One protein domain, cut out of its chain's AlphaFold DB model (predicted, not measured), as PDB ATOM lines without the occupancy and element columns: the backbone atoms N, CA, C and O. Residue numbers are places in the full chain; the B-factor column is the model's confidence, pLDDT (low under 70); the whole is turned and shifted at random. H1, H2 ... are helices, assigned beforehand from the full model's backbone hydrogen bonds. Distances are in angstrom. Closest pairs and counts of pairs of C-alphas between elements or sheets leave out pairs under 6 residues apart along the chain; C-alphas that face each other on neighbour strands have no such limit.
ATOM      1  N   GLN A 371      36.979  48.184  -1.871       88.56
ATOM      2  CA  GLN A 371      35.589  47.996  -1.475       88.56
ATOM      3  C   GLN A 371      35.498  46.992  -0.325       88.56
ATOM      4  O   GLN A 371      36.061  45.899  -0.375       88.56
ATOM      5  N   LEU A 372      34.756  47.349   0.721       87.38
ATOM      6  CA  LEU A 372      34.513  46.480   1.876       87.38
ATOM      7  C   LEU A 372      33.321  45.551   1.607       87.38
ATOM      8  O   LEU A 372      32.320  45.594   2.322       87.38
ATOM      9  N   SER A 373      33.422  44.765   0.535       83.38
ATOM     10  CA  SER A 373      32.399  43.821   0.086       83.38
ATOM     11  C   SER A 373      32.562  42.439   0.723       83.38
ATOM     12  O   SER A 373      33.569  42.134   1.381       83.38
ATOM     13  N   CYS A 374      31.556  41.581   0.541       80.31
ATOM     14  CA  CYS A 374      31.659  40.198   0.987       80.31
ATOM     15  C   CYS A 374      32.636  39.394   0.138       80.31
ATOM     16  O   CYS A 374      33.423  38.637   0.714       80.31
ATOM     17  N   ALA A 375      32.645  39.611  -1.179       79.50
ATOM     18  CA  ALA A 375      33.578  38.953  -2.084       79.50
ATOM     19  C   ALA A 375      35.038  39.219  -1.669       79.50
ATOM     20  O   ALA A 375      35.769  38.281  -1.350       79.50
ATOM     21  N   ASN A 376      35.417  40.489  -1.474       82.88
ATOM     22  CA  ASN A 376      36.766  40.881  -1.036       82.88
ATOM     23  C   ASN A 376      37.152  40.367   0.368       82.88
ATOM     24  O   ASN A 376      38.329  40.358   0.728       82.88
ATOM     25  N   THR A 377      36.173  39.976   1.191       82.94
ATOM     26  CA  THR A 377      36.415  39.469   2.551       82.94
ATOM     27  C   THR A 377      36.574  37.947   2.591       82.94
ATOM     28  O   THR A 377      37.308  37.442   3.444       82.94
ATOM     29  N   LYS A 378      35.862  37.212   1.725       78.94
ATOM     30  CA  LYS A 378      35.715  35.748   1.811       78.94
ATOM     31  C   LYS A 378      36.422  34.975   0.693       78.94
ATOM     32  O   LYS A 378      36.856  33.852   0.946       78.94
ATOM     33  N   VAL A 379      36.540  35.539  -0.511       78.88
ATOM     34  CA  VAL A 379      37.109  34.833  -1.670       78.88
ATOM     35  C   VAL A 379      38.604  34.582  -1.458       78.88
ATOM     36  O   VAL A 379      39.370  35.480  -1.108       78.88
ATOM     37  N   LEU A 380      39.031  33.330  -1.652       82.06
ATOM     38  CA  LEU A 380      40.431  32.933  -1.518       82.06
ATOM     39  C   LEU A 380      41.192  33.206  -2.818       82.06
ATOM     40  O   LEU A 380      40.912  32.590  -3.844       82.06
ATOM     41  N   ILE A 381      42.204  34.074  -2.735       80.19
ATOM     42  CA  ILE A 381      43.047  34.484  -3.866       80.19
ATOM     43  C   ILE A 381      44.516  34.118  -3.584       80.19
ATOM     44  O   ILE A 381      44.988  34.267  -2.447       80.19
ATOM     45  N   PRO A 382      45.285  33.656  -4.586       85.31
ATOM     46  CA  PRO A 382      46.720  33.444  -4.438       85.31
ATOM     47  C   PRO A 382      47.449  34.750  -4.132       85.31
ATOM     48  O   PRO A 382      47.351  35.731  -4.861       85.31
ATOM     49  N   TYR A 383      48.280  34.749  -3.089       86.81
ATOM     50  CA  TYR A 383      49.036  35.946  -2.704       86.81
ATOM     51  C   TYR A 383      49.910  36.509  -3.840       86.81
ATOM     52  O   TYR A 383      50.101  37.719  -3.927       86.81
ATOM     53  N   ILE A 384      50.451  35.643  -4.703       88.81
ATOM     54  CA  ILE A 384      51.289  36.070  -5.829       88.81
ATOM     55  C   ILE A 384      50.501  36.863  -6.880       88.81
ATOM     56  O   ILE A 384      51.065  37.782  -7.469       88.81
ATOM     57  N   ASP A 385      49.212  36.574  -7.052       86.06
ATOM     58  CA  ASP A 385      48.361  37.262  -8.025       86.06
ATOM     59  C   ASP A 385      48.116  38.703  -7.570       86.06
ATOM     60  O   ASP A 385      48.403  39.631  -8.319       86.06
ATOM     61  N   LEU A 386      47.799  38.910  -6.284       85.31
ATOM     62  CA  LEU A 386      47.682  40.250  -5.687       85.31
ATOM     63  C   LEU A 386      48.975  41.072  -5.807       85.31
ATOM     64  O   LEU A 386      48.947  42.296  -5.955       85.31
ATOM     65  N   VAL A 387      50.138  40.416  -5.711       88.56
ATOM     66  CA  VAL A 387      51.432  41.086  -5.898       88.56
ATOM     67  C   VAL A 387      51.614  41.501  -7.357       88.56
ATOM     68  O   VAL A 387      52.029  42.634  -7.605       88.56
ATOM     69  N   ASN A 388      51.304  40.620  -8.307       88.06
ATOM     70  CA  ASN A 388      51.411  40.920  -9.732       88.06
ATOM     71  C   ASN A 388      50.431  42.022 -10.143       88.06
ATOM     72  O   ASN A 388      50.864  42.988 -10.757       88.06
ATOM     73  N   GLU A 389      49.174  41.967  -9.710       86.12
ATOM     74  CA  GLU A 389      48.154  42.998  -9.950       86.12
ATOM     75  C   GLU A 389      48.582  44.385  -9.440       86.12
ATOM     76  O   GLU A 389      48.477  45.400 -10.146       86.12
ATOM     77  N   ALA A 390      49.133  44.439  -8.222       85.75
ATOM     78  CA  ALA A 390      49.654  45.677  -7.654       85.75
ATOM     79  C   ALA A 390      50.852  46.212  -8.461       85.75
ATOM     80  O   ALA A 390      50.942  47.416  -8.713       85.75
ATOM     81  N   LEU A 391      51.771  45.341  -8.890       87.25
ATOM     82  CA  LEU A 391      52.928  45.731  -9.704       87.25
ATOM     83  C   LEU A 391      52.527  46.143 -11.126       87.25
ATOM     84  O   LEU A 391      53.071  47.114 -11.653       87.25
ATOM     85  N   GLU A 392      51.559  45.463 -11.731       87.94
ATOM     86  CA  GLU A 392      51.000  45.793 -13.041       87.94
ATOM     87  C   GLU A 392      50.377  47.186 -13.030       87.94
ATOM     88  O   GLU A 392      50.656  47.979 -13.928       87.94
ATOM     89  N   SER A 393      49.626  47.532 -11.980       83.69
ATOM     90  CA  SER A 393      49.040  48.869 -11.812       83.69
ATOM     91  C   SER A 393      50.102  49.973 -11.772       83.69
ATOM     92  O   SER A 393      49.963  51.008 -12.431       83.69
ATOM     93  N   VAL A 394      51.208  49.725 -11.061       85.06
ATOM     94  CA  VAL A 394      52.347  50.655 -10.984       85.06
ATOM     95  C   VAL A 394      53.008  50.837 -12.352       85.06
ATOM     96  O   VAL A 394      53.332  51.963 -12.741       85.06
ATOM     97  N   VAL A 395      53.206  49.747 -13.100       85.75
ATOM     98  CA  VAL A 395      53.827  49.801 -14.433       85.75
ATOM     99  C   VAL A 395      52.897  50.466 -15.450       85.75
ATOM    100  O   VAL A 395      53.356  51.321 -16.205       85.75
ATOM    101  N   ALA A 396      51.600  50.143 -15.439       83.44
ATOM    102  CA  ALA A 396      50.598  50.685 -16.362       83.44
ATOM    103  C   ALA A 396      50.539  52.217 -16.328       83.44
ATOM    104  O   ALA A 396      50.430  52.870 -17.366       83.44
ATOM    105  N   LYS A 397      50.638  52.801 -15.131       74.25
ATOM    106  CA  LYS A 397      50.568  54.255 -14.930       74.25
ATOM    107  C   LYS A 397      51.926  54.945 -15.008       74.25
ATOM    108  O   LYS A 397      51.974  56.171 -15.001       74.25
ATOM    109  N   ALA A 398      53.016  54.177 -15.088       66.00
ATOM    110  CA  ALA A 398      54.398  54.658 -15.017       66.00
ATOM    111  C   ALA A 398      54.679  55.564 -13.795       66.00
ATOM    112  O   ALA A 398      55.624  56.355 -13.797       66.00
ATOM    113  N   GLU A 399      53.876  55.433 -12.735       61.09
ATOM    114  CA  GLU A 399      53.977  56.214 -11.509       61.09
ATOM    115  C   GLU A 399      54.118  55.267 -10.308       61.09
ATOM    116  O   GLU A 399      53.222  54.466 -10.046       61.09
ATOM    117  N   PRO A 400      55.198  55.373  -9.506       57.06
ATOM    118  CA  PRO A 400      55.496  54.442  -8.410       57.06
ATOM    119  C   PRO A 400      54.505  54.499  -7.235       57.06
ATOM    120  O   PRO A 400      54.729  53.848  -6.218       57.06
ATOM    121  N   LYS A 401      53.461  55.326  -7.327       57.47
ATOM    122  CA  LYS A 401      52.539  55.641  -6.235       57.47
ATOM    123  C   LYS A 401      51.079  55.417  -6.588       57.47
ATOM    124  O   LYS A 401      50.246  55.846  -5.805       57.47
ATOM    125  N   VAL A 402      50.763  54.826  -7.737       61.66
ATOM    126  CA  VAL A 402      49.372  54.598  -8.126       61.66
ATOM    127  C   VAL A 402      49.158  53.111  -8.345       61.66
ATOM    128  O   VAL A 402      49.632  52.533  -9.317       61.66
ATOM    129  N   THR A 403      48.458  52.503  -7.401       63.16
ATOM    130  CA  THR A 403      47.932  51.142  -7.478       63.16
ATOM    131  C   THR A 403      46.418  51.266  -7.505       63.16
ATOM    132  O   THR A 403      45.877  52.008  -6.685       63.16
ATOM    133  N   ASP A 404      45.753  50.575  -8.423       66.69
ATOM    134  CA  ASP A 404      44.295  50.488  -8.408       66.69
ATOM    135  C   ASP A 404      43.884  49.229  -7.643       66.69
ATOM    136  O   ASP A 404      44.563  48.206  -7.770       66.69
ATOM    137  N   PRO A 405      42.818  49.282  -6.831       70.38
ATOM    138  CA  PRO A 405      42.265  48.073  -6.252       70.38
ATOM    139  C   PRO A 405      41.536  47.284  -7.341       70.38
ATOM    140  O   PRO A 405      40.709  47.838  -8.071       70.38
ATOM    141  N   TYR A 406      41.795  45.984  -7.402       72.75
ATOM    142  CA  TYR A 406      40.880  45.049  -8.042       72.75
ATOM    143  C   TYR A 406      39.869  44.606  -6.987       72.75
ATOM    144  O   TYR A 406      40.249  44.156  -5.908       72.75
ATOM    145  N   ASN A 407      38.588  44.845  -7.262       72.81
ATOM    146  CA  ASN A 407      37.492  44.425  -6.400       72.81
ATOM    147  C   ASN A 407      36.802  43.249  -7.074       72.81
ATOM    148  O   ASN A 407      36.487  43.343  -8.258       72.81
ATOM    149  N   GLU A 408      36.579  42.184  -6.316       71.38
ATOM    150  CA  GLU A 408      35.783  41.052  -6.775       71.38
ATOM    151  C   GLU A 408      34.309  41.467  -6.881       71.38
ATOM    152  O   GLU A 408      33.789  42.167  -6.002       71.38
ATOM    153  N   ASP A 409      33.652  41.055  -7.965       66.81
ATOM    154  CA  ASP A 409      32.239  41.345  -8.204       66.81
ATOM    155  C   ASP A 409      31.361  40.585  -7.188       66.81
ATOM    156  O   ASP A 409      31.531  39.388  -6.962       66.81
ATOM    157  N   ASP A 410      30.381  41.272  -6.592       61.78
ATOM    158  CA  ASP A 410      29.408  40.684  -5.650       61.78
ATOM    159  C   ASP A 410      28.266  39.912  -6.372       61.78
ATOM    160  O   ASP A 410      27.263  39.569  -5.745       61.78
ATOM    161  N   ASP A 411      28.373  39.680  -7.688       53.25
ATOM    162  CA  ASP A 411      27.262  39.237  -8.557       53.25
ATOM    163  C   ASP A 411      27.010  37.717  -8.595       53.25
ATOM    164  O   ASP A 411      26.060  37.277  -9.245       53.25
ATOM    165  N   ASP A 412      27.775  36.915  -7.857       44.19
ATOM    166  CA  ASP A 412      27.487  35.494  -7.683       44.19
ATOM    167  C   ASP A 412      27.109  35.220  -6.224       44.19
ATOM    168  O   ASP A 412      27.756  35.705  -5.294       44.19
ATOM    169  N   ASP A 413      26.060  34.420  -6.017       48.00
ATOM    170  CA  ASP A 413      25.852  33.683  -4.774       48.00
ATOM    171  C   ASP A 413      27.124  32.850  -4.540       48.00
ATOM    172  O   ASP A 413      27.232  31.713  -5.005       48.00
ATOM    173  N   VAL A 414      28.138  33.444  -3.901       51.19
ATOM    174  CA  VAL A 414      29.361  32.753  -3.500       51.19
ATOM    175  C   VAL A 414      28.932  31.816  -2.383       51.19
ATOM    176  O   VAL A 414      28.953  32.170  -1.202       51.19
ATOM    177  N   ASP A 415      28.450  30.640  -2.783       50.31
ATOM    178  CA  ASP A 415      28.304  29.486  -1.913       50.31
ATOM    179  C   ASP A 415      29.593  29.388  -1.080       50.31
ATOM    180  O   ASP A 415      30.692  29.536  -1.616       50.31
ATOM    181  N   ASP A 416      29.471  29.149   0.231       50.56
ATOM    182  CA  ASP A 416      30.582  29.030   1.202       50.56
ATOM    183  C   ASP A 416      31.622  27.928   0.842       50.56
ATOM    184  O   ASP A 416      32.513  27.618   1.638       50.56
ATOM    185  N   ASP A 417      31.530  27.309  -0.338       50.03
ATOM    186  CA  ASP A 417      32.531  26.397  -0.862       50.03
ATOM    187  C   ASP A 417      33.779  27.191  -1.273       50.03
ATOM    188  O   ASP A 417      33.740  28.025  -2.176       50.03
ATOM    189  N   GLU A 418      34.893  26.878  -0.597       53.41
ATOM    190  CA  GLU A 418      36.279  27.330  -0.803       53.41
ATOM    191  C   GLU A 418      36.780  27.085  -2.246       53.41
ATOM    192  O   GLU A 418      37.732  26.339  -2.501       53.41
ATOM    193  N   THR A 419      36.125  27.685  -3.231       54.28
ATOM    194  CA  THR A 419      36.449  27.521  -4.638       54.28
ATOM    195  C   THR A 419      37.600  28.458  -4.940       54.28
ATOM    196  O   THR A 419      37.443  29.668  -5.044       54.28
ATOM    197  N   TYR A 420      38.792  27.877  -5.036       59.53
ATOM    198  CA  TYR A 420      39.988  28.566  -5.494       59.53
ATOM    199  C   TYR A 420      39.745  29.138  -6.896       59.53
ATOM    200  O   TYR A 420      39.603  28.379  -7.862       59.53
ATOM    201  N   ILE A 421      39.703  30.464  -7.010       60.72
ATOM    202  CA  ILE A 421      39.574  31.151  -8.293       60.72
ATOM    203  C   ILE A 421      40.992  31.403  -8.836       60.72
ATOM    204  O   ILE A 421      41.819  31.983  -8.130       60.72
ATOM    205  N   PRO A 422      41.335  30.942 -10.055       59.62
ATOM    206  CA  PRO A 422      42.601  31.316 -10.685       59.62
ATOM    207  C   PRO A 422      42.607  32.816 -11.017       59.62
ATOM    208  O   PRO A 422      41.561  33.347 -11.378       59.62
ATOM    209  N   GLY A 423      43.770  33.474 -10.938       61.09
ATOM    210  CA  GLY A 423      43.904  34.914 -11.185       61.09
ATOM    211  C   GLY A 423      43.215  35.376 -12.475       61.09
ATOM    212  O   GLY A 423      43.524  34.886 -13.564       61.09
ATOM    213  N   GLN A 424      42.263  36.304 -12.342       66.88
ATOM    214  CA  GLN A 424      41.415  36.778 -13.446       66.88
ATOM    215  C   GLN A 424      41.833  38.154 -13.990       66.88
ATOM    216  O   GLN A 424      41.459  38.511 -15.106       66.88
ATOM    217  N   ASN A 425      42.650  38.906 -13.246       75.94
ATOM    218  CA  ASN A 425      42.866  40.340 -13.475       75.94
ATOM    219  C   ASN A 425      44.210  40.685 -14.140       75.94
ATOM    220  O   ASN A 425      44.778  41.748 -13.895       75.94
ATOM    221  N   THR A 426      44.744  39.811 -14.997       83.62
ATOM    222  CA  THR A 426      46.014  40.078 -15.693       83.62
ATOM    223  C   THR A 426      45.870  41.194 -16.732       83.62
ATOM    224  O   THR A 426      45.125  41.078 -17.709       83.62
ATOM    225  N   ASN A 427      46.651  42.263 -16.590       87.44
ATOM    226  CA  ASN A 427      46.664  43.374 -17.534       87.44
ATOM    227  C   ASN A 427      47.629  43.119 -18.706       87.44
ATOM    228  O   ASN A 427      48.801  43.506 -18.690       87.44
ATOM    229  N   HIS A 428      47.124  42.512 -19.781       87.62
ATOM    230  CA  HIS A 428      47.927  42.192 -20.971       87.62
ATOM    231  C   HIS A 428      48.545  43.416 -21.678       87.62
ATOM    232  O   HIS A 428      49.584  43.283 -22.336       87.62
ATOM    233  N   ASP A 429      47.964  44.615 -21.543       88.19
ATOM    234  CA  ASP A 429      48.521  45.834 -22.144       88.19
ATOM    235  C   ASP A 429      49.841  46.246 -21.482       88.19
ATOM    236  O   ASP A 429      50.737  46.752 -22.168       88.19
ATOM    237  N   VAL A 430      50.005  45.973 -20.181       90.19
ATOM    238  CA  VAL A 430      51.275  46.170 -19.463       90.19
ATOM    239  C   VAL A 430      52.368  45.314 -20.092       90.19
ATOM    240  O   VAL A 430      53.433  45.819 -20.463       90.19
ATOM    241  N   TYR A 431      52.082  44.026 -20.287       90.56
ATOM    242  CA  TYR A 431      53.052  43.088 -20.837       90.56
ATOM    243  C   TYR A 431      53.456  43.447 -22.263       90.56
ATOM    244  O   TYR A 431      54.641  43.459 -22.592       90.56
ATOM    245  N   LYS A 432      52.486  43.804 -23.104       89.88
ATOM    246  CA  LYS A 432      52.721  44.126 -24.513       89.88
ATOM    247  C   LYS A 432      53.432  45.464 -24.718       89.88
ATOM    248  O   LYS A 432      54.353  45.547 -25.528       89.88
ATOM    249  N   ASN A 433      52.986  46.520 -24.036       89.12
ATOM    250  CA  ASN A 433      53.425  47.885 -24.340       89.12
ATOM    251  C   ASN A 433      54.625  48.331 -23.493       89.12
ATOM    252  O   ASN A 433      55.400  49.166 -23.958       89.12
ATOM    253  N   TYR A 434      54.794  47.783 -22.285       88.88
ATOM    254  CA  TYR A 434      55.834  48.218 -21.347       88.88
ATOM    255  C   TYR A 434      56.884  47.145 -21.076       88.88
ATOM    256  O   TYR A 434      58.065  47.469 -21.084       88.88
ATOM    257  N   ILE A 435      56.491  45.886 -20.858       91.00
ATOM    258  CA  ILE A 435      57.423  44.809 -20.471       91.00
ATOM    259  C   ILE A 435      58.151  44.228 -21.688       91.00
ATOM    260  O   ILE A 435      59.374  44.120 -21.671       91.00
ATOM    261  N   GLN A 436      57.436  43.891 -22.763       90.06
ATOM    262  CA  GLN A 436      58.023  43.254 -23.945       90.06
ATOM    263  C   GLN A 436      59.145  44.080 -24.613       90.06
ATOM    264  O   GLN A 436      60.140  43.481 -25.022       90.06
TER     265      GLN A 436
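Overview. This is residues 371 to 436 of the 989 residues of the protein "Putative PA14 domain protein" of Rosellinia necatrix (UniProt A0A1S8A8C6). Picture a long helix, H2, with the shorter H3 packed steeply on its later part, residues 392 to 396, and a wide loop of 30 residues between them that runs out to the far end of the domain near Asp 416 and comes back. The little helix H1 lies towards that far end and touches neither of the others. The printed part has 66 residues with three named helices, in the order H1, H2, H3, and no named strand; the class is all helix, though only 28 of the residues are in named elements. It is loose, with a radius of gyration of the C-alphas of 13.6 A, and elongated, spanning 39 by 22 by 19 A.

Arrangement. Starting from Gln 371, you first meet H1, residues 374 to 378, which is apart from H2, residues 383 to 397, although a tight link of 4 residues joins them. H1 is also apart from H3, residues 428 to 435. Look next at Ala 396 and Val 430, whose C-alphas, 5.5 A apart, are the closest of H2 and H3. These two helices touch, H2 with residues 392 to 396 alone. Their lines stand at a steep tilt of 65 degrees, and they run the same way. In H1 and H2 every O i to N i+4 pair is within hydrogen-bond range; in H3, 3 of 4 are.

Along the chain. Find C-alpha 374 at (31.659, 40.198, 0.987), where H1 begins; it is 6.1 A long. H2 runs 22.1 A from C-alpha 383 at (49.036, 35.946, -2.704). H3 runs 9.9 A to C-alpha 435 at (57.423, 44.809, -20.471).

Size, cuts and confidence. The C-alphas of Asp 416 and Gln 436, 39.8 A apart, are the two farthest from each other. The printed part has no cut. The link from H2 to H3, residues 398 to 427, is long. In the B-factor column, residues 398 to 404 and 409 to 424 have pLDDT under 70; the mean of the printed part is 74.8.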